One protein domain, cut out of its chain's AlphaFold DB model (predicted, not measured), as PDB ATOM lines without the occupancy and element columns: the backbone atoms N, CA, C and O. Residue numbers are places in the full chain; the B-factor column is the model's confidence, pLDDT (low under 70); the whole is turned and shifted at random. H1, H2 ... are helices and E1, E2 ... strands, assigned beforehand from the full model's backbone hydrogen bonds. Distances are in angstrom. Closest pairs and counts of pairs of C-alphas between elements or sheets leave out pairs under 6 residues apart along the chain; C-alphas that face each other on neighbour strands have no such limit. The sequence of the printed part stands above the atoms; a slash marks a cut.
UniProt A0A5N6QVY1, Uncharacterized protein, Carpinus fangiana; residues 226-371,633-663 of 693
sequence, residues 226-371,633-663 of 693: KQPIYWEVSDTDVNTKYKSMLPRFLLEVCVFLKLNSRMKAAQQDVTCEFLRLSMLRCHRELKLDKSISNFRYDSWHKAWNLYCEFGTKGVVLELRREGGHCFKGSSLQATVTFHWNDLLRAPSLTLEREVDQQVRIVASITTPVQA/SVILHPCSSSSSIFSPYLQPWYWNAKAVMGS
ATOM      1  N   LYS A 226      13.339  38.981  11.723       51.88
ATOM      2  CA  LYS A 226      13.557  38.357  10.432       51.88
ATOM      3  C   LYS A 226      14.821  37.540  10.605       51.88
ATOM      4  O   LYS A 226      15.839  38.104  11.023       51.88
ATOM      5  N   GLN A 227      14.729  36.232  10.362       60.84
ATOM      6  CA  GLN A 227      15.902  35.374  10.406       60.84
ATOM      7  C   GLN A 227      17.016  36.082   9.630       60.84
ATOM      8  O   GLN A 227      16.761  36.611   8.540       60.84
ATOM      9  N   PRO A 228      18.229  36.184  10.200       60.69
ATOM     10  CA  PRO A 228      19.297  36.934   9.554       60.69
ATOM     11  C   PRO A 228      19.652  36.314   8.197       60.69
ATOM     12  O   PRO A 228      20.195  36.996   7.337       60.69
ATOM     13  N   ILE A 229      19.328  35.038   7.995       67.56
ATOM     14  CA  ILE A 229      19.662  34.270   6.807       67.56
ATOM     15  C   ILE A 229      18.410  34.050   5.980       67.56
ATOM     16  O   ILE A 229      17.365  33.672   6.500       67.56
ATOM     17  N   TYR A 230      18.565  34.259   4.680       66.50
ATOM     18  CA  TYR A 230      17.627  33.794   3.682       66.50
ATOM     19  C   TYR A 230      18.143  32.469   3.114       66.50
ATOM     20  O   TYR A 230      19.210  32.434   2.503       66.50
ATOM     21  N   TRP A 231      17.427  31.380   3.373       66.94
ATOM     22  CA  TRP A 231      17.805  30.011   3.001       66.94
ATOM     23  C   TRP A 231      16.642  29.275   2.343       66.94
ATOM     24  O   TRP A 231      16.177  28.260   2.831       66.94
ATOM     25  N   GLU A 232      16.165  29.806   1.227       64.19
ATOM     26  CA  GLU A 232      15.052  29.182   0.521       64.19
ATOM     27  C   GLU A 232      15.523  27.961  -0.273       64.19
ATOM     28  O   GLU A 232      16.516  28.028  -1.007       64.19
ATOM     29  N   VAL A 233      14.813  26.844  -0.124       59.66
ATOM     30  CA  VAL A 233      15.090  25.619  -0.875       59.66
ATOM     31  C   VAL A 233      14.632  25.795  -2.311       59.66
ATOM     32  O   VAL A 233      13.592  26.384  -2.601       59.66
ATOM     33  N   SER A 234      15.464  25.298  -3.214       67.00
ATOM     34  CA  SER A 234      15.094  25.083  -4.599       67.00
ATOM     35  C   SER A 234      15.111  23.583  -4.842       67.00
ATOM     36  O   SER A 234      16.098  22.923  -4.513       67.00
ATOM     37  N   ASP A 235      14.047  23.055  -5.442       69.69
ATOM     38  CA  ASP A 235      13.973  21.647  -5.856       69.69
ATOM     39  C   ASP A 235      14.966  21.327  -6.984       69.69
ATOM     40  O   ASP A 235      15.198  20.168  -7.336       69.69
ATOM     41  N   THR A 236      15.578  22.365  -7.559       85.06
ATOM     42  CA  THR A 236      16.523  22.254  -8.661       85.06
ATOM     43  C   THR A 236      17.828  22.971  -8.342       85.06
ATOM     44  O   THR A 236      17.848  24.125  -7.924       85.06
ATOM     45  N   ASP A 237      18.949  22.300  -8.604       91.94
ATOM     46  CA  ASP A 237      20.264  22.934  -8.609       91.94
ATOM     47  C   ASP A 237      20.881  22.848 -10.008       91.94
ATOM     48  O   ASP A 237      21.470  21.833 -10.409       91.94
ATOM     49  N   VAL A 238      20.766  23.951 -10.755       93.94
ATOM     50  CA  VAL A 238      21.274  24.058 -12.131       93.94
ATOM     51  C   VAL A 238      22.801  24.157 -12.182       93.94
ATOM     52  O   VAL A 238      23.395  24.003 -13.254       93.94
ATOM     53  N   ASN A 239      23.456  24.401 -11.042       95.00
ATOM     54  CA  ASN A 239      24.902  24.587 -10.932       95.00
ATOM     55  C   ASN A 239      25.661  23.274 -10.729       95.00
ATOM     56  O   ASN A 239      26.877  23.248 -10.906       95.00
ATOM     57  N   THR A 240      24.963  22.165 -10.464       93.31
ATOM     58  CA  THR A 240      25.551  20.811 -10.382       93.31
ATOM     59  C   THR A 240      26.312  20.395 -11.649       93.31
ATOM     60  O   THR A 240      27.214  19.557 -11.595       93.31
ATOM     61  N   LYS A 241      26.005  21.017 -12.796       93.69
ATOM     62  CA  LYS A 241      26.739  20.841 -14.061       93.69
ATOM     63  C   LYS A 241      28.185  21.359 -14.017       93.69
ATOM     64  O   LYS A 241      29.002  20.923 -14.834       93.69
ATOM     65  N   TYR A 242      28.507  22.271 -13.095       94.69
ATOM     66  CA  TYR A 242      29.849  22.813 -12.889       94.69
ATOM     67  C   TYR A 242      30.576  22.008 -11.810       94.69
ATOM     68  O   TYR A 242      30.354  22.182 -10.615       94.69
ATOM     69  N   LYS A 243      31.506  21.140 -12.217       92.69
ATOM     70  CA  LYS A 243      32.219  20.220 -11.308       92.69
ATOM     71  C   LYS A 243      33.135  20.940 -10.320       92.69
ATOM     72  O   LYS A 243      33.522  20.365  -9.307       92.69
ATOM     73  N   SER A 244      33.543  22.161 -10.653       92.12
ATOM     74  CA  SER A 244      34.386  23.004  -9.806       92.12
ATOM     75  C   SER A 244      33.610  23.731  -8.705       92.12
ATOM     76  O   SER A 244      34.234  24.258  -7.783       92.12
ATOM     77  N   MET A 245      32.276  23.765  -8.779       91.06
ATOM     78  CA  MET A 245      31.413  24.305  -7.734       91.06
ATOM     79  C   MET A 245      30.923  23.191  -6.819       91.06
ATOM     80  O   MET A 245      30.686  22.064  -7.246       91.06
ATOM     81  N   LEU A 246      30.765  23.517  -5.540       89.81
ATOM     82  CA  LEU A 246      30.231  22.588  -4.554       89.81
ATOM     83  C   LEU A 246      29.086  23.254  -3.790       89.81
ATOM     84  O   LEU A 246      29.273  24.388  -3.328       89.81
ATOM     85  N   PRO A 247      27.940  22.566  -3.633       91.00
ATOM     86  CA  PRO A 247      26.808  23.090  -2.889       91.00
ATOM     87  C   PRO A 247      27.196  23.497  -1.470       91.00
ATOM     88  O   PRO A 247      28.016  22.852  -0.803       91.00
ATOM     89  N   ARG A 248      26.595  24.592  -1.014       89.25
ATOM     90  CA  ARG A 248      26.740  25.110   0.343       89.25
ATOM     91  C   ARG A 248      25.587  24.573   1.180       89.25
ATOM     92  O   ARG A 248      24.449  24.646   0.742       89.25
ATOM     93  N   PHE A 249      25.865  24.062   2.376       90.88
ATOM     94  CA  PHE A 249      24.831  23.557   3.287       90.88
ATOM     95  C   PHE A 249      24.934  24.242   4.642       90.88
ATOM     96  O   PHE A 249      26.025  24.283   5.220       90.88
ATOM     97  N   LEU A 250      23.806  24.735   5.151       91.50
ATOM     98  CA  LEU A 250      23.675  25.369   6.463       91.50
ATOM     99  C   LEU A 250      22.780  24.532   7.377       91.50
ATOM    100  O   LEU A 250      21.880  23.834   6.922       91.50
ATOM    101  N   LEU A 251      23.032  24.619   8.677       92.62
ATOM    102  CA  LEU A 251      22.185  24.062   9.727       92.62
ATOM    103  C   LEU A 251      22.066  25.066  10.875       92.62
ATOM    104  O   LEU A 251      23.001  25.830  11.132       92.62
ATOM    105  N   GLU A 252      20.933  25.061  11.567       92.81
ATOM    106  CA  GLU A 252      20.781  25.760  12.839       92.81
ATOM    107  C   GLU A 252      21.400  24.907  13.955       92.81
ATOM    108  O   GLU A 252      21.274  23.682  13.958       92.81
ATOM    109  N   VAL A 253      22.068  25.550  14.909       94.62
ATOM    110  CA  VAL A 253      22.677  24.946  16.092       94.62
ATOM    111  C   VAL A 253      22.179  25.675  17.327       94.62
ATOM    112  O   VAL A 253      22.450  26.861  17.512       94.62
ATOM    113  N   CYS A 254      21.556  24.936  18.236       94.81
ATOM    114  CA  CYS A 254      21.239  25.424  19.571       94.81
ATOM    115  C   CYS A 254      22.064  24.670  20.616       94.81
ATOM    116  O   CYS A 254      22.040  23.438  20.664       94.81
ATOM    117  N   VAL A 255      22.758  25.415  21.478       95.12
ATOM    118  CA  VAL A 255      23.545  24.891  22.601       95.12
ATOM    119  C   VAL A 255      22.924  25.363  23.909       95.12
ATOM    120  O   VAL A 255      22.823  26.566  24.161       95.12
ATOM    121  N   PHE A 256      22.543  24.410  24.752       93.75
ATOM    122  CA  PHE A 256      21.981  24.614  26.080       93.75
ATOM    123  C   PHE A 256      22.945  24.131  27.155       93.75
ATOM    124  O   PHE A 256      23.670  23.154  26.964       93.75
ATOM    125  N   LEU A 257      22.929  24.814  28.295       92.31
ATOM    126  CA  LEU A 257      23.780  24.523  29.440       92.31
ATOM    127  C   LEU A 257      22.940  24.375  30.705       92.31
ATOM    128  O   LEU A 257      21.968  25.108  30.897       92.31
ATOM    129  N   LYS A 258      23.355  23.460  31.578       90.38
ATOM    130  CA  LYS A 258      22.808  23.267  32.922       90.38
ATOM    131  C   LYS A 258      23.958  23.025  33.892       90.38
ATOM    132  O   LYS A 258      24.790  22.144  33.670       90.38
ATOM    133  N   LEU A 259      24.017  23.824  34.957       87.06
ATOM    134  CA  LEU A 259      25.021  23.662  36.009       87.06
ATOM    135  C   LEU A 259      24.574  22.607  37.015       87.06
ATOM    136  O   LEU A 259      23.422  22.614  37.461       87.06
ATOM    137  N   ASN A 260      25.501  21.736  37.407       80.38
ATOM    138  CA  ASN A 260      25.236  20.708  38.402       80.38
ATOM    139  C   ASN A 260      25.078  21.314  39.807       80.38
ATOM    140  O   ASN A 260      25.883  22.131  40.260       80.38
ATOM    141  N   SER A 261      24.073  20.843  40.552       67.44
ATOM    142  CA  SER A 261      23.768  21.279  41.927       67.44
ATOM    143  C   SER A 261      24.924  21.124  42.919       67.44
ATOM    144  O   SER A 261      24.992  21.874  43.894       67.44
ATOM    145  N   ARG A 262      25.858  20.195  42.669       64.81
ATOM    146  CA  ARG A 262      27.047  19.946  43.509       64.81
ATOM    147  C   ARG A 262      27.964  21.172  43.637       64.81
ATOM    148  O   ARG A 262      28.676  21.286  44.627       64.81
ATOM    149  N   MET A 263      27.897  22.114  42.693       60.66
ATOM    150  CA  MET A 263      28.671  23.360  42.724       60.66
ATOM    151  C   MET A 263      28.120  24.422  43.690       60.66
ATOM    152  O   MET A 263      28.853  25.347  44.040       60.66
ATOM    153  N   LYS A 264      26.876  24.297  44.191       59.00
ATOM    154  CA  LYS A 264      26.302  25.276  45.143       59.00
ATOM    155  C   LYS A 264      27.152  25.449  46.413       59.00
ATOM    156  O   LYS A 264      27.077  26.501  47.038       59.00
ATOM    157  N   ALA A 265      27.963  24.450  46.775       51.78
ATOM    158  CA  ALA A 265      28.836  24.468  47.950       51.78
ATOM    159  C   ALA A 265      30.234  25.095  47.713       51.78
ATOM    160  O   ALA A 265      30.927  25.377  48.686       51.78
ATOM    161  N   ALA A 266      30.648  25.343  46.460       56.41
ATOM    162  CA  ALA A 266      32.001  25.790  46.083       56.41
ATOM    163  C   ALA A 266      32.012  27.184  45.408       56.41
ATOM    164  O   ALA A 266      32.755  27.438  44.463       56.41
ATOM    165  N   GLN A 267      31.163  28.104  45.884       54.44
ATOM    166  CA  GLN A 267      30.858  29.393  45.236       54.44
ATOM    167  C   GLN A 267      32.051  30.345  45.005       54.44
ATOM    168  O   GLN A 267      31.911  31.285  44.227       54.44
ATOM    169  N   GLN A 268      33.208  30.131  45.639       50.44
ATOM    170  CA  GLN A 268      34.378  31.008  45.488       50.44
ATOM    171  C   GLN A 268      35.151  30.814  44.169       50.44
ATOM    172  O   GLN A 268      35.759  31.778  43.714       50.44
ATOM    173  N   ASP A 269      35.089  29.637  43.530       54.62
ATOM    174  CA  ASP A 269      35.860  29.325  42.304       54.62
ATOM    175  C   ASP A 269      35.116  29.658  40.988       54.62
ATOM    176  O   ASP A 269      35.735  29.771  39.931       54.62
ATOM    177  N   VAL A 270      33.792  29.865  41.035       60.78
ATOM    178  CA  VAL A 270      32.924  30.009  39.841       60.78
ATOM    179  C   VAL A 270      33.116  31.348  39.113       60.78
ATOM    180  O   VAL A 270      32.818  31.469  37.926       60.78
ATOM    181  N   THR A 271      33.616  32.376  39.800       63.59
ATOM    182  CA  THR A 271      33.735  33.737  39.249       63.59
ATOM    183  C   THR A 271      34.876  33.896  38.246       63.59
ATOM    184  O   THR A 271      34.868  34.859  37.483       63.59
ATOM    185  N   CYS A 272      35.830  32.961  38.218       75.06
ATOM    186  CA  CYS A 272      36.967  32.983  37.297       75.06
ATOM    187  C   CYS A 272      36.809  32.007  36.123       75.06
ATOM    188  O   CYS A 272      37.738  31.874  35.327       75.06
ATOM    189  N   GLU A 273      35.684  31.300  36.006       86.19
ATOM    190  CA  GLU A 273      35.486  30.283  34.975       86.19
ATOM    191  C   GLU A 273      34.497  30.722  33.892       86.19
ATOM    192  O   GLU A 273      33.430  31.288  34.145       86.19
ATOM    193  N   PHE A 274      34.853  30.433  32.644       89.81
ATOM    194  CA  PHE A 274      34.036  30.740  31.480       89.81
ATOM    195  C   PHE A 274      34.084  29.604  30.464       89.81
ATOM    196  O   PHE A 274      35.056  28.851  30.364       89.81
ATOM    197  N   LEU A 275      33.017  29.501  29.680       91.50
ATOM    198  CA  LEU A 275      32.942  28.598  28.545       91.50
ATOM    199  C   LEU A 275      33.275  29.355  27.270       91.50
ATOM    200  O   LEU A 275      32.707  30.415  27.002       91.50
ATOM    201  N   ARG A 276      34.161  28.774  26.469       93.12
ATOM    202  CA  ARG A 276      34.496  29.246  25.130       93.12
ATOM    203  C   ARG A 276      33.932  28.294  24.090       93.12
ATOM    204  O   ARG A 276      34.309  27.125  24.055       93.12
ATOM    205  N   LEU A 277      33.082  28.814  23.212       94.44
ATOM    206  CA  LEU A 277      32.646  28.131  22.000       94.44
ATOM    207  C   LEU A 277      33.576  28.493  20.841       94.44
ATOM    208  O   LEU A 277      33.863  29.667  20.590       94.44
ATOM    209  N   SER A 278      34.022  27.469  20.120       94.19
ATOM    210  CA  SER A 278      34.797  27.582  18.884       94.19
ATOM    211  C   SER A 278      34.341  26.541  17.858       94.19
ATOM    212  O   SER A 278      33.554  25.643  18.167       94.19
ATOM    213  N   MET A 279      34.812  26.676  16.620       94.25
ATOM    214  CA  MET A 279      34.474  25.774  15.516       94.25
ATOM    215  C   MET A 279      35.588  24.764  15.259       94.25
ATOM    216  O   MET A 279      36.771  25.087  15.365       94.25
ATOM    217  N   LEU A 280      35.215  23.547  14.861       93.56
ATOM    218  CA  LEU A 280      36.167  22.448  14.696       93.56
ATOM    219  C   LEU A 280      37.118  22.629  13.496       93.56
ATOM    220  O   LEU A 280      38.296  22.279  13.588       93.56
ATOM    221  N   ARG A 281      36.635  23.140  12.353       88.12
ATOM    222  CA  ARG A 281      37.447  23.253  11.120       88.12
ATOM    223  C   ARG A 281      37.486  24.647  10.499       88.12
ATOM    224  O   ARG A 281      38.587  25.102  10.175       88.12
ATOM    225  N   CYS A 282      36.317  25.243  10.283       84.88
ATOM    226  CA  CYS A 282      36.109  26.507   9.569       84.88
ATOM    227  C   CYS A 282      35.855  27.646  10.555       84.88
ATOM    228  O   CYS A 282      35.366  27.398  11.650       84.88
ATOM    229  N   HIS A 283      36.196  28.879  10.186       86.06
ATOM    230  CA  HIS A 283      36.150  30.044  11.076       86.06
ATOM    231  C   HIS A 283      36.946  29.873  12.395       86.06
ATOM    232  O   HIS A 283      36.482  30.239  13.476       86.06
ATOM    233  N   ARG A 284      38.170  29.324  12.332       85.12
ATOM    234  CA  ARG A 284      39.022  28.998  13.507       85.12
ATOM    235  C   ARG A 284      39.327  30.169  14.440       85.12
ATOM    236  O   ARG A 284      39.729  29.963  15.581       85.12
ATOM    237  N   GLU A 285      39.187  31.395  13.952       85.44
ATOM    238  CA  GLU A 285      39.382  32.592  14.766       85.44
ATOM    239  C   GLU A 285      38.172  32.916  15.659       85.44
ATOM    240  O   GLU A 285      38.280  33.769  16.540       85.44
ATOM    241  N   LEU A 286      37.038  32.223  15.476       88.81
ATOM    242  CA  LEU A 286      35.844  32.400  16.297       88.81
ATOM    243  C   LEU A 286      36.083  31.915  17.724       88.81
ATOM    244  O   LEU A 286      36.365  30.738  17.958       88.81
ATOM    245  N   LYS A 287      35.901  32.829  18.675       90.88
ATOM    246  CA  LYS A 287      35.903  32.549  20.110       90.88
ATOM    247  C   LYS A 287      34.736  33.294  20.739       90.88
ATOM    248  O   LYS A 287      34.767  34.521  20.813       90.88
ATOM    249  N   LEU A 288      33.696  32.561  21.126       90.62
ATOM    250  CA  LEU A 288      32.541  33.115  21.826       90.62
ATOM    251  C   LEU A 288      32.604  32.704  23.290       90.62
ATOM    252  O   LEU A 288      32.404  31.536  23.612       90.62
ATOM    253  N   ASP A 289      32.861  33.673  24.159       90.75
ATOM    254  CA  ASP A 289      33.043  33.430  25.585       90.75
ATOM    255  C   ASP A 289      31.766  33.794  26.358       90.75
ATOM    256  O   ASP A 289      31.165  34.848  26.131       90.75
ATOM    257  N   LYS A 290      31.343  32.924  27.281       88.62
ATOM    258  CA  LYS A 290      30.275  33.198  28.253       88.62
ATOM    259  C   LYS A 290      30.711  32.771  29.650       88.62
ATOM    260  O   LYS A 290      31.117  31.629  29.848       88.62
ATOM    261  N   SER A 291      30.596  33.687  30.613       85.94
ATOM    262  CA  SER A 291      30.870  33.395  32.025       85.94
ATOM    263  C   SER A 291      29.921  32.323  32.554       85.94
ATOM    264  O   SER A 291      28.721  32.366  32.266       85.94
ATOM    265  N   ILE A 292      30.439  31.401  33.366       82.56
ATOM    266  CA  ILE A 292      29.632  30.348  33.996       82.56
ATOM    267  C   ILE A 292      28.636  30.938  34.996       82.56
ATOM    268  O   ILE A 292      27.514  30.447  35.115       82.56
ATOM    269  N   SER A 293      28.992  32.056  35.633       75.38
ATOM    270  CA  SER A 293      28.120  32.788  36.558       75.38
ATOM    271  C   SER A 293      26.800  33.257  35.935       75.38
ATOM    272  O   SER A 293      25.874  33.607  36.661       75.38
ATOM    273  N   ASN A 294      26.704  33.297  34.601       77.75
ATOM    274  CA  ASN A 294      25.500  33.735  33.895       77.75
ATOM    275  C   ASN A 294      24.415  32.648  33.825       77.75
ATOM    276  O   ASN A 294      23.294  32.942  33.405       77.75
ATOM    277  N   PHE A 295      24.728  31.403  34.196       78.50
ATOM    278  CA  PHE A 295      23.809  30.270  34.098       78.50
ATOM    279  C   PHE A 295      23.237  29.895  35.466       78.50
ATOM    280  O   PHE A 295      23.902  30.023  36.496       78.50
ATOM    281  N   ARG A 296      21.980  29.437  35.492       71.06
ATOM    282  CA  ARG A 296      21.334  29.006  36.737       71.06
ATOM    283  C   ARG A 296      21.648  27.546  37.041       71.06
ATOM    284  O   ARG A 296      21.881  26.731  36.148       71.06
ATOM    285  N   TYR A 297      21.583  27.222  38.326       73.44
ATOM    286  CA  TYR A 297      21.587  25.843  38.790       73.44
ATOM    287  C   TYR A 297      20.257  25.164  38.451       73.44
ATOM    288  O   TYR A 297      19.199  25.795  38.482       73.44
ATOM    289  N   ASP A 298      20.326  23.868  38.157       73.00
ATOM    290  CA  ASP A 298      19.177  22.958  38.076       73.00
ATOM    291  C   ASP A 298      18.155  23.218  36.948       73.00
ATOM    292  O   ASP A 298      17.157  22.508  36.878       73.00
ATOM    293  N   SER A 299      18.424  24.137  36.013       84.88
ATOM    294  CA  SER A 299      17.553  24.421  34.854       84.88
ATOM    295  C   SER A 299      18.351  24.678  33.574       84.88
ATOM    296  O   SER A 299      19.456  25.234  33.620       84.88
ATOM    297  N   TRP A 300      17.804  24.276  32.426       90.31
ATOM    298  CA  TRP A 300      18.475  24.428  31.134       90.31
ATOM    299  C   TRP A 300      18.386  25.864  30.605       90.31
ATOM    300  O   TRP A 300      17.331  26.488  30.578       90.31
ATOM    301  N   HIS A 301      19.516  26.399  30.142       89.06
ATOM    302  CA  HIS A 301      19.617  27.755  29.601       89.06
ATOM    303  C   HIS A 301      20.217  27.731  28.199       89.06
ATOM    304  O   HIS A 301      21.294  27.170  27.997       89.06
ATOM    305  N   LYS A 302      19.551  28.374  27.229       89.50
ATOM    306  CA  LYS A 302      20.077  28.525  25.865       89.50
ATOM    307  C   LYS A 302      21.296  29.450  25.904       89.50
ATOM    308  O   LYS A 302      21.180  30.644  26.173       89.50
ATOM    309  N   ALA A 303      22.474  28.893  25.656       90.38
ATOM    310  CA  ALA A 303      23.730  29.623  25.677       90.38
ATOM    311  C   ALA A 303      24.082  30.179  24.297       90.38
ATOM    312  O   ALA A 303      24.509  31.325  24.212       90.38
ATOM    313  N   TRP A 304      23.858  29.431  23.220       91.75
ATOM    314  CA  TRP A 304      24.109  29.917  21.861       91.75
ATOM    315  C   TRP A 304      23.047  29.395  20.891       91.75
ATOM    316  O   TRP A 304      22.700  28.218  20.944       91.75
ATOM    317  N   ASN A 305      22.562  30.273  20.010       91.62
ATOM    318  CA  ASN A 305      21.847  29.947  18.777       91.62
ATOM    319  C   ASN A 305      22.662  30.496  17.592       91.62
ATOM    320  O   ASN A 305      22.926  31.702  17.511       91.62
ATOM    321  N   LEU A 306      23.111  29.592  16.726       92.12
ATOM    322  CA  LEU A 306      23.997  29.845  15.597       92.12
ATOM    323  C   LEU A 306      23.428  29.183  14.346       92.12
ATOM    324  O   LEU A 306      22.822  28.123  14.424       92.12
ATOM    325  N   TYR A 307      23.751  29.731  13.190       92.00
ATOM    326  CA  TYR A 307      23.661  29.027  11.923       92.00
ATOM    327  C   TYR A 307      25.071  28.738  11.443       92.00
ATOM    328  O   TYR A 307      25.916  29.635  11.406       92.00
ATOM    329  N   CYS A 308      25.336  27.489  11.096       93.50
ATOM    330  CA  CYS A 308      26.673  27.019  10.781       93.50
ATOM    331  C   CYS A 308      26.674  26.306   9.439       93.50
ATOM    332  O   CYS A 308      25.788  25.505   9.144       93.50
ATOM    333  N   GLU A 309      27.725  26.510   8.655       92.75
ATOM    334  CA  GLU A 309      27.985  25.645   7.514       92.75
ATOM    335  C   GLU A 309      28.311  24.230   7.965       92.75
ATOM    336  O   GLU A 309      29.100  24.012   8.890       92.75
ATOM    337  N   PHE A 310      27.800  23.243   7.235       92.69
ATOM    338  CA  PHE A 310      28.128  21.838   7.468       92.69
ATOM    339  C   PHE A 310      29.643  21.570   7.334       92.69
ATOM    340  O   PHE A 310      30.205  20.671   7.973       92.69
ATOM    341  N   GLY A 311      30.342  22.405   6.554       90.81
ATOM    342  CA  GLY A 311      31.800  22.421   6.416       90.81
ATOM    343  C   GLY A 311      32.566  22.692   7.718       90.81
ATOM    344  O   GLY A 311      33.700  22.225   7.847       90.81
ATOM    345  N   THR A 312      31.942  23.332   8.718       93.38
ATOM    346  CA  THR A 312      32.553  23.595  10.038       93.38
ATOM    347  C   THR A 312      32.827  22.314  10.836       93.38
ATOM    348  O   THR A 312      33.676  22.329  11.725       93.38
ATOM    349  N   LYS A 313      32.181  21.191  10.472       95.06
ATOM    350  CA  LYS A 313      32.297  19.829  11.040       95.06
ATOM    351  C   LYS A 313      31.871  19.638  12.499       95.06
ATOM    352  O   LYS A 313      31.710  18.486  12.911       95.06
ATOM    353  N   GLY A 314      31.681  20.704  13.260       96.19
ATOM    354  CA  GLY A 314      31.242  20.629  14.644       96.19
ATOM    355  C   GLY A 314      31.590  21.874  15.440       96.19
ATOM    356  O   GLY A 314      32.335  22.741  14.974       96.19
ATOM    357  N   VAL A 315      31.102  21.901  16.675       96.75
ATOM    358  CA  VAL A 315      31.458  22.900  17.690       96.75
ATOM    359  C   VAL A 315      32.299  22.268  18.789       96.75
ATOM    360  O   VAL A 315      32.107  21.108  19.160       96.75
ATOM    361  N   VAL A 316      33.230  23.053  19.317       96.25
ATOM    362  CA  VAL A 316      34.079  22.699  20.453       96.25
ATOM    363  C   VAL A 316      33.772  23.665  21.587       96.25
ATOM    364  O   VAL A 316      33.806  24.882  21.399       96.25
ATOM    365  N   LEU A 317      33.476  23.111  22.759       95.38
ATOM    366  CA  LEU A 317      33.252  23.857  23.987       95.38
ATOM    367  C   LEU A 317      34.407  23.588  24.942       95.38
ATOM    368  O   LEU A 317      34.713  22.443  25.272       95.38
ATOM    369  N   GLU A 318      35.063  24.660  25.358       94.06
ATOM    370  CA  GLU A 318      36.190  24.640  26.280       94.06
ATOM    371  C   GLU A 318      35.777  25.290  27.598       94.06
ATOM    372  O   GLU A 318      35.388  26.458  27.616       94.06
ATOM    373  N   LEU A 319      35.910  24.556  28.699       91.75
ATOM    374  CA  LEU A 319      35.869  25.120  30.041       91.75
ATOM    375  C   LEU A 319      37.236  25.724  30.348       91.75
ATOM    376  O   LEU A 319      38.255  25.026  30.312       91.75
ATOM    377  N   ARG A 320      37.272  27.026  30.620       90.88
ATOM    378  CA  ARG A 320      38.507  27.772  30.861       90.88
ATOM    379  C   ARG A 320      38.429  28.524  32.179       90.88
ATOM    380  O   ARG A 320      37.366  28.993  32.566       90.88
ATOM    381  N   ARG A 321      39.583  28.684  32.823       87.44
ATOM    382  CA  ARG A 321      39.750  29.498  34.029       87.44
ATOM    383  C   ARG A 321      40.643  30.693  33.721       87.44
ATOM    384  O   ARG A 321      41.708  30.529  33.119       87.44
ATOM    385  N   GLU A 322      40.213  31.891  34.084       83.44
ATOM    386  CA  GLU A 322      41.023  33.104  33.999       83.44
ATOM    387  C   GLU A 322      42.212  33.022  34.965       83.44
ATOM    388  O   GLU A 322      42.105  32.524  36.086       83.44
ATOM    389  N   GLY A 323      43.380  33.480  34.513       74.00
ATOM    390  CA  GLY A 323      44.540  33.646  35.380       74.00
ATOM    391  C   GLY A 323      44.289  34.735  36.424       74.00
ATOM    392  O   GLY A 323      43.600  35.716  36.156       74.00
ATOM    393  N   GLY A 324      44.873  34.581  37.618       65.12
ATOM    394  CA  GLY A 324      44.814  35.618  38.654       65.12
ATOM    395  C   GLY A 324      45.449  36.942  38.202       65.12
ATOM    396  O   GLY A 324      46.144  36.992  37.186       65.12
ATOM    397  N   HIS A 325      45.275  38.007  38.994       55.94
ATOM    398  CA  HIS A 325      45.645  39.399  38.664       55.94
ATOM    399  C   HIS A 325      47.059  39.632  38.077       55.94
ATOM    400  O   HIS A 325      47.273  40.648  37.419       55.94
ATOM    401  N   CYS A 326      48.013  38.713  38.272       55.47
ATOM    402  CA  CYS A 326      49.395  38.829  37.796       55.47
ATOM    403  C   CYS A 326      49.708  38.066  36.489       55.47
ATOM    404  O   CYS A 326      50.778  38.280  35.920       55.47
ATOM    405  N   PHE A 327      48.816  37.203  35.984       55.22
ATOM    406  CA  PHE A 327      49.045  36.412  34.766       55.22
ATOM    407  C   PHE A 327      47.993  36.725  33.699       55.22
ATOM    408  O   PHE A 327      46.834  36.343  33.818       55.22
ATOM    409  N   LYS A 328      48.402  37.379  32.605       56.03
ATOM    410  CA  LYS A 328      47.539  37.556  31.426       56.03
ATOM    411  C   LYS A 328      47.410  36.221  30.687       56.03
ATOM    412  O   LYS A 328      48.291  35.853  29.916       56.03
ATOM    413  N   GLY A 329      46.318  35.499  30.918       72.44
ATOM    414  CA  GLY A 329      46.014  34.250  30.220       72.44
ATOM    415  C   GLY A 329      44.791  33.535  30.790       72.44
ATOM    416  O   GLY A 329      44.271  33.915  31.831       72.44
ATOM    417  N   SER A 330      44.334  32.489  30.102       84.31
ATOM    418  CA  SER A 330      43.354  31.536  30.640       84.31
ATOM    419  C   SER A 330      43.880  30.118  30.468       84.31
ATOM    420  O   SER A 330      44.424  29.792  29.407       84.31
ATOM    421  N   SER A 331      43.711  29.273  31.479       87.75
ATOM    422  CA  SER A 331      44.037  27.849  31.413       87.75
ATOM    423  C   SER A 331      42.824  27.050  30.939       87.75
ATOM    424  O   SER A 331      41.688  27.343  31.308       87.75
ATOM    425  N   LEU A 332      43.062  26.059  30.077       90.25
ATOM    426  CA  LEU A 332      42.043  25.094  29.668       90.25
ATOM    427  C   LEU A 332      41.879  24.064  30.791       90.25
ATOM    428  O   LEU A 332      42.869  23.450  31.177       90.25
ATOM    429  N   GLN A 333      40.657  23.888  31.285       88.94
ATOM    430  CA  GLN A 333      40.330  22.884  32.302       88.94
ATOM    431  C   GLN A 333      39.845  21.594  31.639       88.94
ATOM    432  O   GLN A 333      40.409  20.526  31.849       88.94
ATOM    433  N   ALA A 334      38.844  21.708  30.767       91.00
ATOM    434  CA  ALA A 334      38.259  20.574  30.065       91.00
ATOM    435  C   ALA A 334      37.688  21.000  28.709       91.00
ATOM    436  O   ALA A 334      37.442  22.180  28.454       91.00
ATOM    437  N   THR A 335      37.475  20.032  27.820       94.69
ATOM    438  CA  THR A 335      36.913  20.274  26.490       94.69
ATOM    439  C   THR A 335      35.932  19.182  26.101       94.69
ATOM    440  O   THR A 335      36.104  18.014  26.450       94.69
ATOM    441  N   VAL A 336      34.911  19.569  25.348       96.12
ATOM    442  CA  VAL A 336      33.978  18.657  24.704       96.12
ATOM    443  C   VAL A 336      33.736  19.096  23.270       96.12
ATOM    444  O   VAL A 336      33.740  20.280  22.943       96.12
ATOM    445  N   THR A 337      33.530  18.129  22.384       97.12
ATOM    446  CA  THR A 337      33.287  18.372  20.962       97.12
ATOM    447  C   THR A 337      31.970  17.743  20.547       97.12
ATOM    448  O   THR A 337      31.685  16.608  20.917       97.12
ATOM    449  N   PHE A 338      31.188  18.457  19.745       97.69
ATOM    450  CA  PHE A 338      29.984  17.945  19.104       97.69
ATOM    451  C   PHE A 338      30.202  17.926  17.595       97.69
ATOM    452  O   PHE A 338      30.294  18.979  16.967       97.69
ATOM    453  N   HIS A 339      30.296  16.732  17.008       97.81
ATOM    454  CA  HIS A 339      30.391  16.574  15.559       97.81
ATOM    455  C   HIS A 339      29.002  16.580  14.924       97.81
ATOM    456  O   HIS A 339      28.090  15.914  15.417       97.81
ATOM    457  N   TRP A 340      28.860  17.245  13.773       96.75
ATOM    458  CA  TRP A 340      27.593  17.249  13.027       96.75
ATOM    459  C   TRP A 340      27.132  15.842  12.653       96.75
ATOM    460  O   TRP A 340      25.961  15.523  12.802       96.75
ATOM    461  N   ASN A 341      28.059  14.970  12.253       96.38
ATOM    462  CA  ASN A 341      27.736  13.586  11.902       96.38
ATOM    463  C   ASN A 341      27.220  12.762  13.091       96.38
ATOM    464  O   ASN A 341      26.408  11.865  12.887       96.38
ATOM    465  N   ASP A 342      27.684  13.041  14.313       96.88
ATOM    466  CA  ASP A 342      27.208  12.334  15.506       96.88
ATOM    467  C   ASP A 342      25.792  12.798  15.859       96.88
ATOM    468  O   ASP A 342      24.923  11.978  16.140       96.88
ATOM    469  N   LEU A 343      25.547  14.109  15.785       96.44
ATOM    470  CA  LEU A 343      24.229  14.708  15.994       96.44
ATOM    471  C   LEU A 343      23.208  14.235  14.952       96.44
ATOM    472  O   LEU A 343      22.088  13.905  15.316       96.44
ATOM    473  N   LEU A 344      23.601  14.120  13.679       94.62
ATOM    474  CA  LEU A 344      22.742  13.599  12.608       94.62
ATOM    475  C   LEU A 344      22.349  12.132  12.792       94.62
ATOM    476  O   LEU A 344      21.294  11.711  12.330       94.62
ATOM    477  N   ARG A 345      23.197  11.343  13.457       93.75
ATOM    478  CA  ARG A 345      22.899   9.946  13.807       93.75
ATOM    479  C   ARG A 345      22.110   9.829  15.109       93.75
ATOM    480  O   ARG A 345      21.619   8.744  15.415       93.75
ATOM    481  N   ALA A 346      22.012  10.905  15.889       93.50
ATOM    482  CA  ALA A 346      21.277  10.900  17.141       93.50
ATOM    483  C   ALA A 346      19.761  10.836  16.858       93.50
ATOM    484  O   ALA A 346      19.266  11.621  16.048       93.50
ATOM    485  N   PRO A 347      18.992   9.976  17.555       86.44
ATOM    486  CA  PRO A 347      17.560   9.788  17.291       86.44
ATOM    487  C   PRO A 347      16.696  11.056  17.384       86.44
ATOM    488  O   PRO A 347      15.605  11.101  16.823       86.44
ATOM    489  N   SER A 348      17.158  12.074  18.112       87.38
ATOM    490  CA  SER A 348      16.455  13.340  18.345       87.38
ATOM    491  C   SER A 348      17.144  14.555  17.711       87.38
ATOM    492  O   SER A 348      16.707  15.681  17.957       87.38
ATOM    493  N   LEU A 349      18.199  14.346  16.904       93.94
ATOM    494  CA  LEU A 349      19.121  15.394  16.427       93.94
ATOM    495  C   LEU A 349      19.747  16.218  17.564       93.94
ATOM    496  O   LEU A 349      20.144  17.372  17.387       93.94
ATOM    497  N   THR A 350      19.825  15.608  18.744       95.06
ATOM    498  CA  THR A 350      20.277  16.224  19.983       95.06
ATOM    499  C   THR A 350      21.246  15.277  20.675       95.06
ATOM    500  O   THR A 350      20.992  14.076  20.762       95.06
ATOM    501  N   LEU A 351      22.352  15.813  21.183       96.50
ATOM    502  CA  LEU A 351      23.309  15.078  22.004       96.50
ATOM    503  C   LEU A 351      23.548  15.814  23.309       96.50
ATOM    504  O   LEU A 351      23.730  17.031  23.327       96.50
ATOM    505  N   GLU A 352      23.619  15.040  24.381       95.44
ATOM    506  CA  GLU A 352      24.053  15.506  25.686       95.44
ATOM    507  C   GLU A 352      25.489  15.057  25.943       95.44
ATOM    508  O   GLU A 352      25.862  13.917  25.653       95.44
ATOM    509  N   ARG A 353      26.304  15.959  26.487       94.62
ATOM    510  CA  ARG A 353      27.630  15.652  27.021       94.62
ATOM    511  C   ARG A 353      27.879  16.475  28.276       94.62
ATOM    512  O   ARG A 353      27.241  17.498  28.502       94.62
ATOM    513  N   GLU A 354      28.846  16.051  29.070       90.44
ATOM    514  CA  GLU A 354      29.227  16.726  30.305       90.44
ATOM    515  C   GLU A 354      30.688  17.173  30.239       90.44
ATOM    516  O   GLU A 354      31.534  16.487  29.657       90.44
ATOM    517  N   VAL A 355      30.980  18.335  30.820       85.75
ATOM    518  CA  VAL A 355      32.327  18.898  30.919       85.75
ATOM    519  C   VAL A 355      32.718  18.971  32.386       85.75
ATOM    520  O   VAL A 355      32.037  19.614  33.186       85.75
ATOM    521  N   ASP A 356      33.809  18.282  32.718       81.56
ATOM    522  CA  ASP A 356      34.426  18.241  34.050       81.56
ATOM    523  C   ASP A 356      33.490  17.821  35.202       81.56
ATOM    524  O   ASP A 356      33.711  18.171  36.351       81.56
ATOM    525  N   GLN A 357      32.405  17.090  34.918       79.50
ATOM    526  CA  GLN A 357      31.349  16.765  35.899       79.50
ATOM    527  C   GLN A 357      30.665  17.996  36.533       79.50
ATOM    528  O   GLN A 357      29.980  17.899  37.557       79.50
ATOM    529  N   GLN A 358      30.859  19.175  35.937       78.81
ATOM    530  CA  GLN A 358      30.374  20.457  36.442       78.81
ATOM    531  C   GLN A 358      29.223  20.992  35.593       78.81
ATOM    532  O   GLN A 358      28.210  21.464  36.119       78.81
ATOM    533  N   VAL A 359      29.379  20.908  34.269       87.19
ATOM    534  CA  VAL A 359      28.458  21.508  33.304       87.19
ATOM    535  C   VAL A 359      27.918  20.434  32.376       87.19
ATOM    536  O   VAL A 359      28.671  19.826  31.613       87.19
ATOM    537  N   ARG A 360      26.599  20.250  32.388       92.06
ATOM    538  CA  ARG A 360      25.896  19.456  31.381       92.06
ATOM    539  C   ARG A 360      25.542  20.337  30.197       92.06
ATOM    540  O   ARG A 360      25.115  21.484  30.353       92.06
ATOM    541  N   ILE A 361      25.751  19.798  29.007       94.44
ATOM    542  CA  ILE A 361      25.644  20.514  27.745       94.44
ATOM    543  C   ILE A 361      24.786  19.696  26.802       94.44
ATOM    544  O   ILE A 361      25.096  18.542  26.516       94.44
ATOM    545  N   VAL A 362      23.748  20.325  26.264       95.94
ATOM    546  CA  VAL A 362      22.923  19.753  25.207       95.94
ATOM    547  C   VAL A 362      23.118  20.572  23.943       95.94
ATOM    548  O   VAL A 362      22.855  21.772  23.927       95.94
ATOM    549  N   ALA A 363      23.573  19.926  22.873       97.19
ATOM    550  CA  ALA A 363      23.613  20.515  21.541       97.19
ATOM    551  C   ALA A 363      22.528  19.874  20.677       97.19
ATOM    552  O   ALA A 363      22.350  18.658  20.709       97.19
ATOM    553  N   SER A 364      21.826  20.685  19.894       96.50
ATOM    554  CA  SER A 364      20.821  20.235  18.927       96.50
ATOM    555  C   SER A 364      21.033  20.919  17.584       96.50
ATOM    556  O   SER A 364      21.513  22.056  17.554       96.50
ATOM    557  N   ILE A 365      20.688  20.224  16.499       95.94
ATOM    558  CA  ILE A 365      20.798  20.743  15.130       95.94
ATOM    559  C   ILE A 365      19.526  20.515  14.315       95.94
ATOM    560  O   ILE A 365      18.765  19.586  14.597       95.94
ATOM    561  N   THR A 366      19.325  21.328  13.280       92.75
ATOM    562  CA  THR A 366      18.461  20.957  12.150       92.75
ATOM    563  C   THR A 366      19.211  20.041  11.184       92.75
ATOM    564  O   THR A 366      20.439  19.898  11.240       92.75
ATOM    565  N   THR A 367      18.478  19.399  10.278       90.69
ATOM    566  CA  THR A 367      19.081  18.780   9.097       90.69
ATOM    567  C   THR A 367      19.772  19.857   8.242       90.69
ATOM    568  O   THR A 367      19.261  20.974   8.144       90.69
ATOM    569  N   PRO A 368      20.955  19.573   7.662       91.25
ATOM    570  CA  PRO A 368      21.612  20.488   6.744       91.25
ATOM    571  C   PRO A 368      20.751  20.715   5.505       91.25
ATOM    572  O   PRO A 368      20.407  19.756   4.821       91.25
ATOM    573  N   VAL A 369      20.474  21.976   5.196       87.25
ATOM    574  CA  VAL A 369      19.705  22.395   4.022       87.25
ATOM    575  C   VAL A 369      20.622  23.144   3.066       87.25
ATOM    576  O   VAL A 369      21.568  23.818   3.495       87.25
ATOM    577  N   GLN A 370      20.389  22.991   1.761       88.50
ATOM    578  CA  GLN A 370      21.158  23.708   0.755       88.50
ATOM    579  C   GLN A 370      20.917  25.216   0.883       88.50
ATOM    580  O   GLN A 370      19.789  25.690   0.897       88.50
ATOM    581  N   ALA A 371      22.006  25.967   0.978       88.81
ATOM    582  CA  ALA A 371      22.015  27.413   1.109       88.81
ATOM    583  C   ALA A 371      22.457  28.075  -0.207       88.81
ATOM    584  O   ALA A 371      23.099  27.420  -1.038       88.81
ATOM    585  N   SER A 633      30.329  31.424   7.112       89.06
ATOM    586  CA  SER A 633      30.408  30.050   7.629       89.06
ATOM    587  C   SER A 633      29.752  29.874   8.999       89.06
ATOM    588  O   SER A 633      29.358  28.762   9.354       89.06
ATOM    589  N   VAL A 634      29.634  30.963   9.764       91.62
ATOM    590  CA  VAL A 634      28.930  31.028  11.045       91.62
ATOM    591  C   VAL A 634      28.178  32.348  11.123       91.62
ATOM    592  O   VAL A 634      28.763  33.405  10.901       91.62
ATOM    593  N   ILE A 635      26.898  32.299  11.477       90.25
ATOM    594  CA  ILE A 635      26.052  33.477  11.679       90.25
ATOM    595  C   ILE A 635      25.362  33.348  13.036       90.25
ATOM    596  O   ILE A 635      24.867  32.283  13.397       90.25
ATOM    597  N   LEU A 636      25.351  34.424  13.817       87.88
ATOM    598  CA  LEU A 636      24.763  34.447  15.153       87.88
ATOM    599  C   LEU A 636      23.291  34.858  15.076       87.88
ATOM    600  O   LEU A 636      22.957  35.872  14.459       87.88
ATOM    601  N   HIS A 637      22.409  34.107  15.738       83.69
ATOM    602  CA  HIS A 637      21.014  34.519  15.872       83.69
ATOM    603  C   HIS A 637      20.924  35.822  16.692       83.69
ATOM    604  O   HIS A 637      21.607  35.920  17.718       83.69
ATOM    605  N   PRO A 638      20.060  36.797  16.342       73.94
ATOM    606  CA  PRO A 638      19.937  38.051  17.091       73.94
ATOM    607  C   PRO A 638      19.673  37.853  18.591       73.94
ATOM    608  O   PRO A 638      20.283  38.529  19.414       73.94
ATOM    609  N   CYS A 639      18.877  36.850  18.979       65.44
ATOM    610  CA  CYS A 639      18.638  36.511  20.395       65.44
ATOM    611  C   CYS A 639      19.897  36.056  21.158       65.44
ATOM    612  O   CYS A 639      19.913  36.063  22.384       65.44
ATOM    613  N   SER A 640      20.943  35.625  20.449       61.41
ATOM    614  CA  SER A 640      22.241  35.264  21.034       61.41
ATOM    615  C   SER A 640      23.282  36.378  20.931       61.41
ATOM    616  O   SER A 640      24.373  36.227  21.488       61.41
ATOM    617  N   SER A 641      22.963  37.488  20.259       57.88
ATOM    618  CA  SER A 641      23.829  38.662  20.203       57.88
ATOM    619  C   SER A 641      23.724  39.457  21.508       57.88
ATOM    620  O   SER A 641      22.673  39.980  21.864       57.88
ATOM    621  N   SER A 642      24.816  39.505  22.270       56.69
ATOM    622  CA  SER A 642      24.978  40.449  23.377       56.69
ATOM    623  C   SER A 642      25.679  41.706  22.870       56.69
ATOM    624  O   SER A 642      26.419  41.657  21.888       56.69
ATOM    625  N   SER A 643      25.537  42.828  23.580       48.84
ATOM    626  CA  SER A 643      26.303  44.055  23.301       48.84
ATOM    627  C   SER A 643      27.827  43.840  23.311       48.84
ATOM    628  O   SER A 643      28.561  44.625  22.721       48.84
ATOM    629  N   SER A 644      28.304  42.763  23.945       48.81
ATOM    630  CA  SER A 644      29.711  42.349  23.972       48.81
ATOM    631  C   SER A 644      30.176  41.531  22.756       48.81
ATOM    632  O   SER A 644      31.380  41.412  22.548       48.81
ATOM    633  N   ILE A 645      29.265  40.970  21.949       58.34
ATOM    634  CA  ILE A 645      29.579  40.135  20.777       58.34
ATOM    635  C   ILE A 645      29.039  40.841  19.527       58.34
ATOM    636  O   ILE A 645      27.996  40.482  18.986       58.34
ATOM    637  N   PHE A 646      29.759  41.865  19.063       64.88
ATOM    638  CA  PHE A 646      29.448  42.557  17.809       64.88
ATOM    639  C   PHE A 646      30.578  42.333  16.799       64.88
ATOM    640  O   PHE A 646      31.516  43.121  16.699       64.88
ATOM    641  N   SER A 647      30.519  41.208  16.080       82.19
ATOM    642  CA  SER A 647      31.443  40.911  14.982       82.19
ATOM    643  C   SER A 647      30.690  40.938  13.651       82.19
ATOM    644  O   SER A 647      29.744  40.160  13.496       82.19
ATOM    645  N   PRO A 648      31.108  41.756  12.665       84.12
ATOM    646  CA  PRO A 648      30.473  41.777  11.347       84.12
ATOM    647  C   PRO A 648      30.607  40.433  10.609       84.12
ATOM    648  O   PRO A 648      29.797  40.129   9.742       84.12
ATOM    649  N   TYR A 649      31.588  39.600  10.981       85.69
ATOM    650  CA  TYR A 649      31.810  38.263  10.409       85.69
ATOM    651  C   TYR A 649      30.811  37.202  10.891       85.69
ATOM    652  O   TYR A 649      30.782  36.110  10.337       85.69
ATOM    653  N   LEU A 650      30.005  37.516  11.912       88.19
ATOM    654  CA  LEU A 650      28.934  36.653  12.424       88.19
ATOM    655  C   LEU A 650      27.546  37.112  11.964       88.19
ATOM    656  O   LEU A 650      26.534  36.706  12.531       88.19
ATOM    657  N   GLN A 651      27.501  37.990  10.966       87.56
ATOM    658  CA  GLN A 651      26.287  38.527  10.365       87.56
ATOM    659  C   GLN A 651      26.264  38.188   8.870       87.56
ATOM    660  O   GLN A 651      27.306  37.844   8.299       87.56
ATOM    661  N   PRO A 652      25.102  38.301   8.205       88.38
ATOM    662  CA  PRO A 652      25.033  38.182   6.755       88.38
ATOM    663  C   PRO A 652      26.016  39.146   6.089       88.38
ATOM    664  O   PRO A 652      26.085  40.326   6.447       88.38
ATOM    665  N   TRP A 653      26.778  38.658   5.108       90.06
ATOM    666  CA  TRP A 653      27.883  39.424   4.523       90.06
ATOM    667  C   TRP A 653      27.427  40.774   3.965       90.06
ATOM    668  O   TRP A 653      28.149  41.761   4.062       90.06
ATOM    669  N   TYR A 654      26.210  40.833   3.417       89.75
ATOM    670  CA  TYR A 654      25.664  42.030   2.791       89.75
ATOM    671  C   TYR A 654      25.253  43.109   3.797       89.75
ATOM    672  O   TYR A 654      24.964  44.222   3.368       89.75
ATOM    673  N   TRP A 655      25.250  42.842   5.110       87.69
ATOM    674  CA  TRP A 655      25.014  43.871   6.133       87.69
ATOM    675  C   TRP A 655      26.239  44.773   6.302       87.69
ATOM    676  O   TRP A 655      26.091  45.986   6.393       87.69
ATOM    677  N   ASN A 656      27.441  44.188   6.266       87.12
ATOM    678  CA  ASN A 656      28.723  44.876   6.440       87.12
ATOM    679  C   ASN A 656      29.732  44.438   5.361       87.12
ATOM    680  O   ASN A 656      30.854  44.020   5.659       87.12
ATOM    681  N   ALA A 657      29.336  44.526   4.086       89.31
ATOM    682  CA  ALA A 657      30.066  43.902   2.977       89.31
ATOM    683  C   ALA A 657      31.524  44.355   2.857       89.31
ATOM    684  O   ALA A 657      32.394  43.532   2.601       89.31
ATOM    685  N   LYS A 658      31.826  45.635   3.107       87.44
ATOM    686  CA  LYS A 658      33.214  46.129   3.094       87.44
ATOM    687  C   LYS A 658      34.079  45.473   4.178       87.44
ATOM    688  O   LYS A 658      35.232  45.171   3.912       87.44
ATOM    689  N   ALA A 659      33.538  45.230   5.374       85.69
ATOM    690  CA  ALA A 659      34.284  44.611   6.470       85.69
ATOM    691  C   ALA A 659      34.471  43.098   6.265       85.69
ATOM    692  O   ALA A 659      35.531  42.557   6.572       85.69
ATOM    693  N   VAL A 660      33.443  42.422   5.740       86.56
ATOM    694  CA  VAL A 660      33.439  40.959   5.565       86.56
ATOM    695  C   VAL A 660      34.156  40.535   4.284       86.56
ATOM    696  O   VAL A 660      34.913  39.570   4.297       86.56
ATOM    697  N   MET A 661      33.923  41.260   3.188       87.50
ATOM    698  CA  MET A 661      34.385  40.912   1.841       87.50
ATOM    699  C   MET A 661      35.489  41.831   1.315       87.50
ATOM    700  O   MET A 661      36.036  41.575   0.242       87.50
ATOM    701  N   GLY A 662      35.836  42.901   2.032       81.06
ATOM    702  CA  GLY A 662      36.978  43.742   1.681       81.06
ATOM    703  C   GLY A 662      38.296  42.970   1.739       81.06
ATOM    704  O   GLY A 662      38.412  41.941   2.403       81.06
ATOM    705  N   SER A 663      39.306  43.456   1.022       67.81
ATOM    706  CA  SER A 663      40.676  42.961   1.172       67.81
ATOM    707  C   SER A 663      41.232  43.357   2.540       67.81
ATOM    708  O   SER A 663      41.009  44.488   2.976       67.81
TER     709      SER A 663
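This is residues 226 to 371 and 633 to 663 of the 693 residues of an uncharacterized protein of Carpinus fangiana (UniProt A0A5N6QVY1). Two strongly twisted sheets lie face to face as a sandwich, with E1 E4 E7 E8 E9 E10 in one and E3 E2 E5 E6 in the other, their strands at 27 degrees. At one end residues 240 to 246 stick out beyond the sheets, H2 is at the far end, and H3 sits beside E7 and E8. The printed part has 177 residues with four named helices and ten named strands, in the order H1 E1 H2 E2 E3 E4 E5 E6 H3 E7 E8 E9 E10 H4. Both sheets are antiparallel, the first branched, and the class is mixed. The whole is compact, with a radius of gyration of the C-alphas of 18.1 A and spans of 61 by 42 by 29 A.

Begin at C-alpha 238, (21.274, 24.058, -12.131), where H1, residues 238 to 241, starts. From C-alpha 248 at (26.740, 25.110, 0.343), E1 runs 35.7 A to residue 259. Next come H2, 261 to 265; E2, 273 to 279, 20.0 A; E3, 288 to 291; E4, 301 to 309, 23.7 A; E5, 314 to 322, 25.0 A; and E6, 330 to 339, 24.9 A, which bends by 69 degrees at residue 333. Then find H3, 340 to 345; E7, 350 to 355; E8, 359 to 365; E9, 369 to 371; E10, 634 to 636; and H4, 657 to 661, ending at (34.385, 40.912, 1.841).

Look first at E1: E4 lies on one side, N 253 to O 306 at 2.7 A, and E8, N 256 to O 362 at 2.8 A, and E9, N 371 to O 248 at 2.8 A, on the other. E10 pairs with E4, N 307 to O 635 at 2.8 A, and E7 forms a hairpin with E8, N 361 to O 353 at 2.8 A. In the other sheet, E2 has N 277 to O 288 of E3 at 2.8 A and N 274 to O 320 of E5 at 2.9 A; E5 has N 317 to O 336 of E6 at 2.8 A. Between the sheets, the closest C-alphas of E6 and E7 are Ala 334 and Val 355, 6.2 A. H3 is on the branched sheet at a height of 6.3 A, only just over none of its strands, and only grazes the other. H1, H2 and H4 are on neither sheet. In H3 and H4 every O i to N i+4 pair is within hydrogen-bond range; H2 has 0 of 1, and 1 of 2 O i to N i+3 pairs; H1 is too short for an i+4 pair.

The farthest C-alphas, Lys 241 and Ala 265, are 62.2 A apart. Residues 372 to 632 are not printed; C-alphas 371 and 633 are 11.0 A apart. Of the links printed whole, E10 to H4 is long. Mean pLDDT of the printed part is 83.7, with 35 residues under 70, among them 261 to 271.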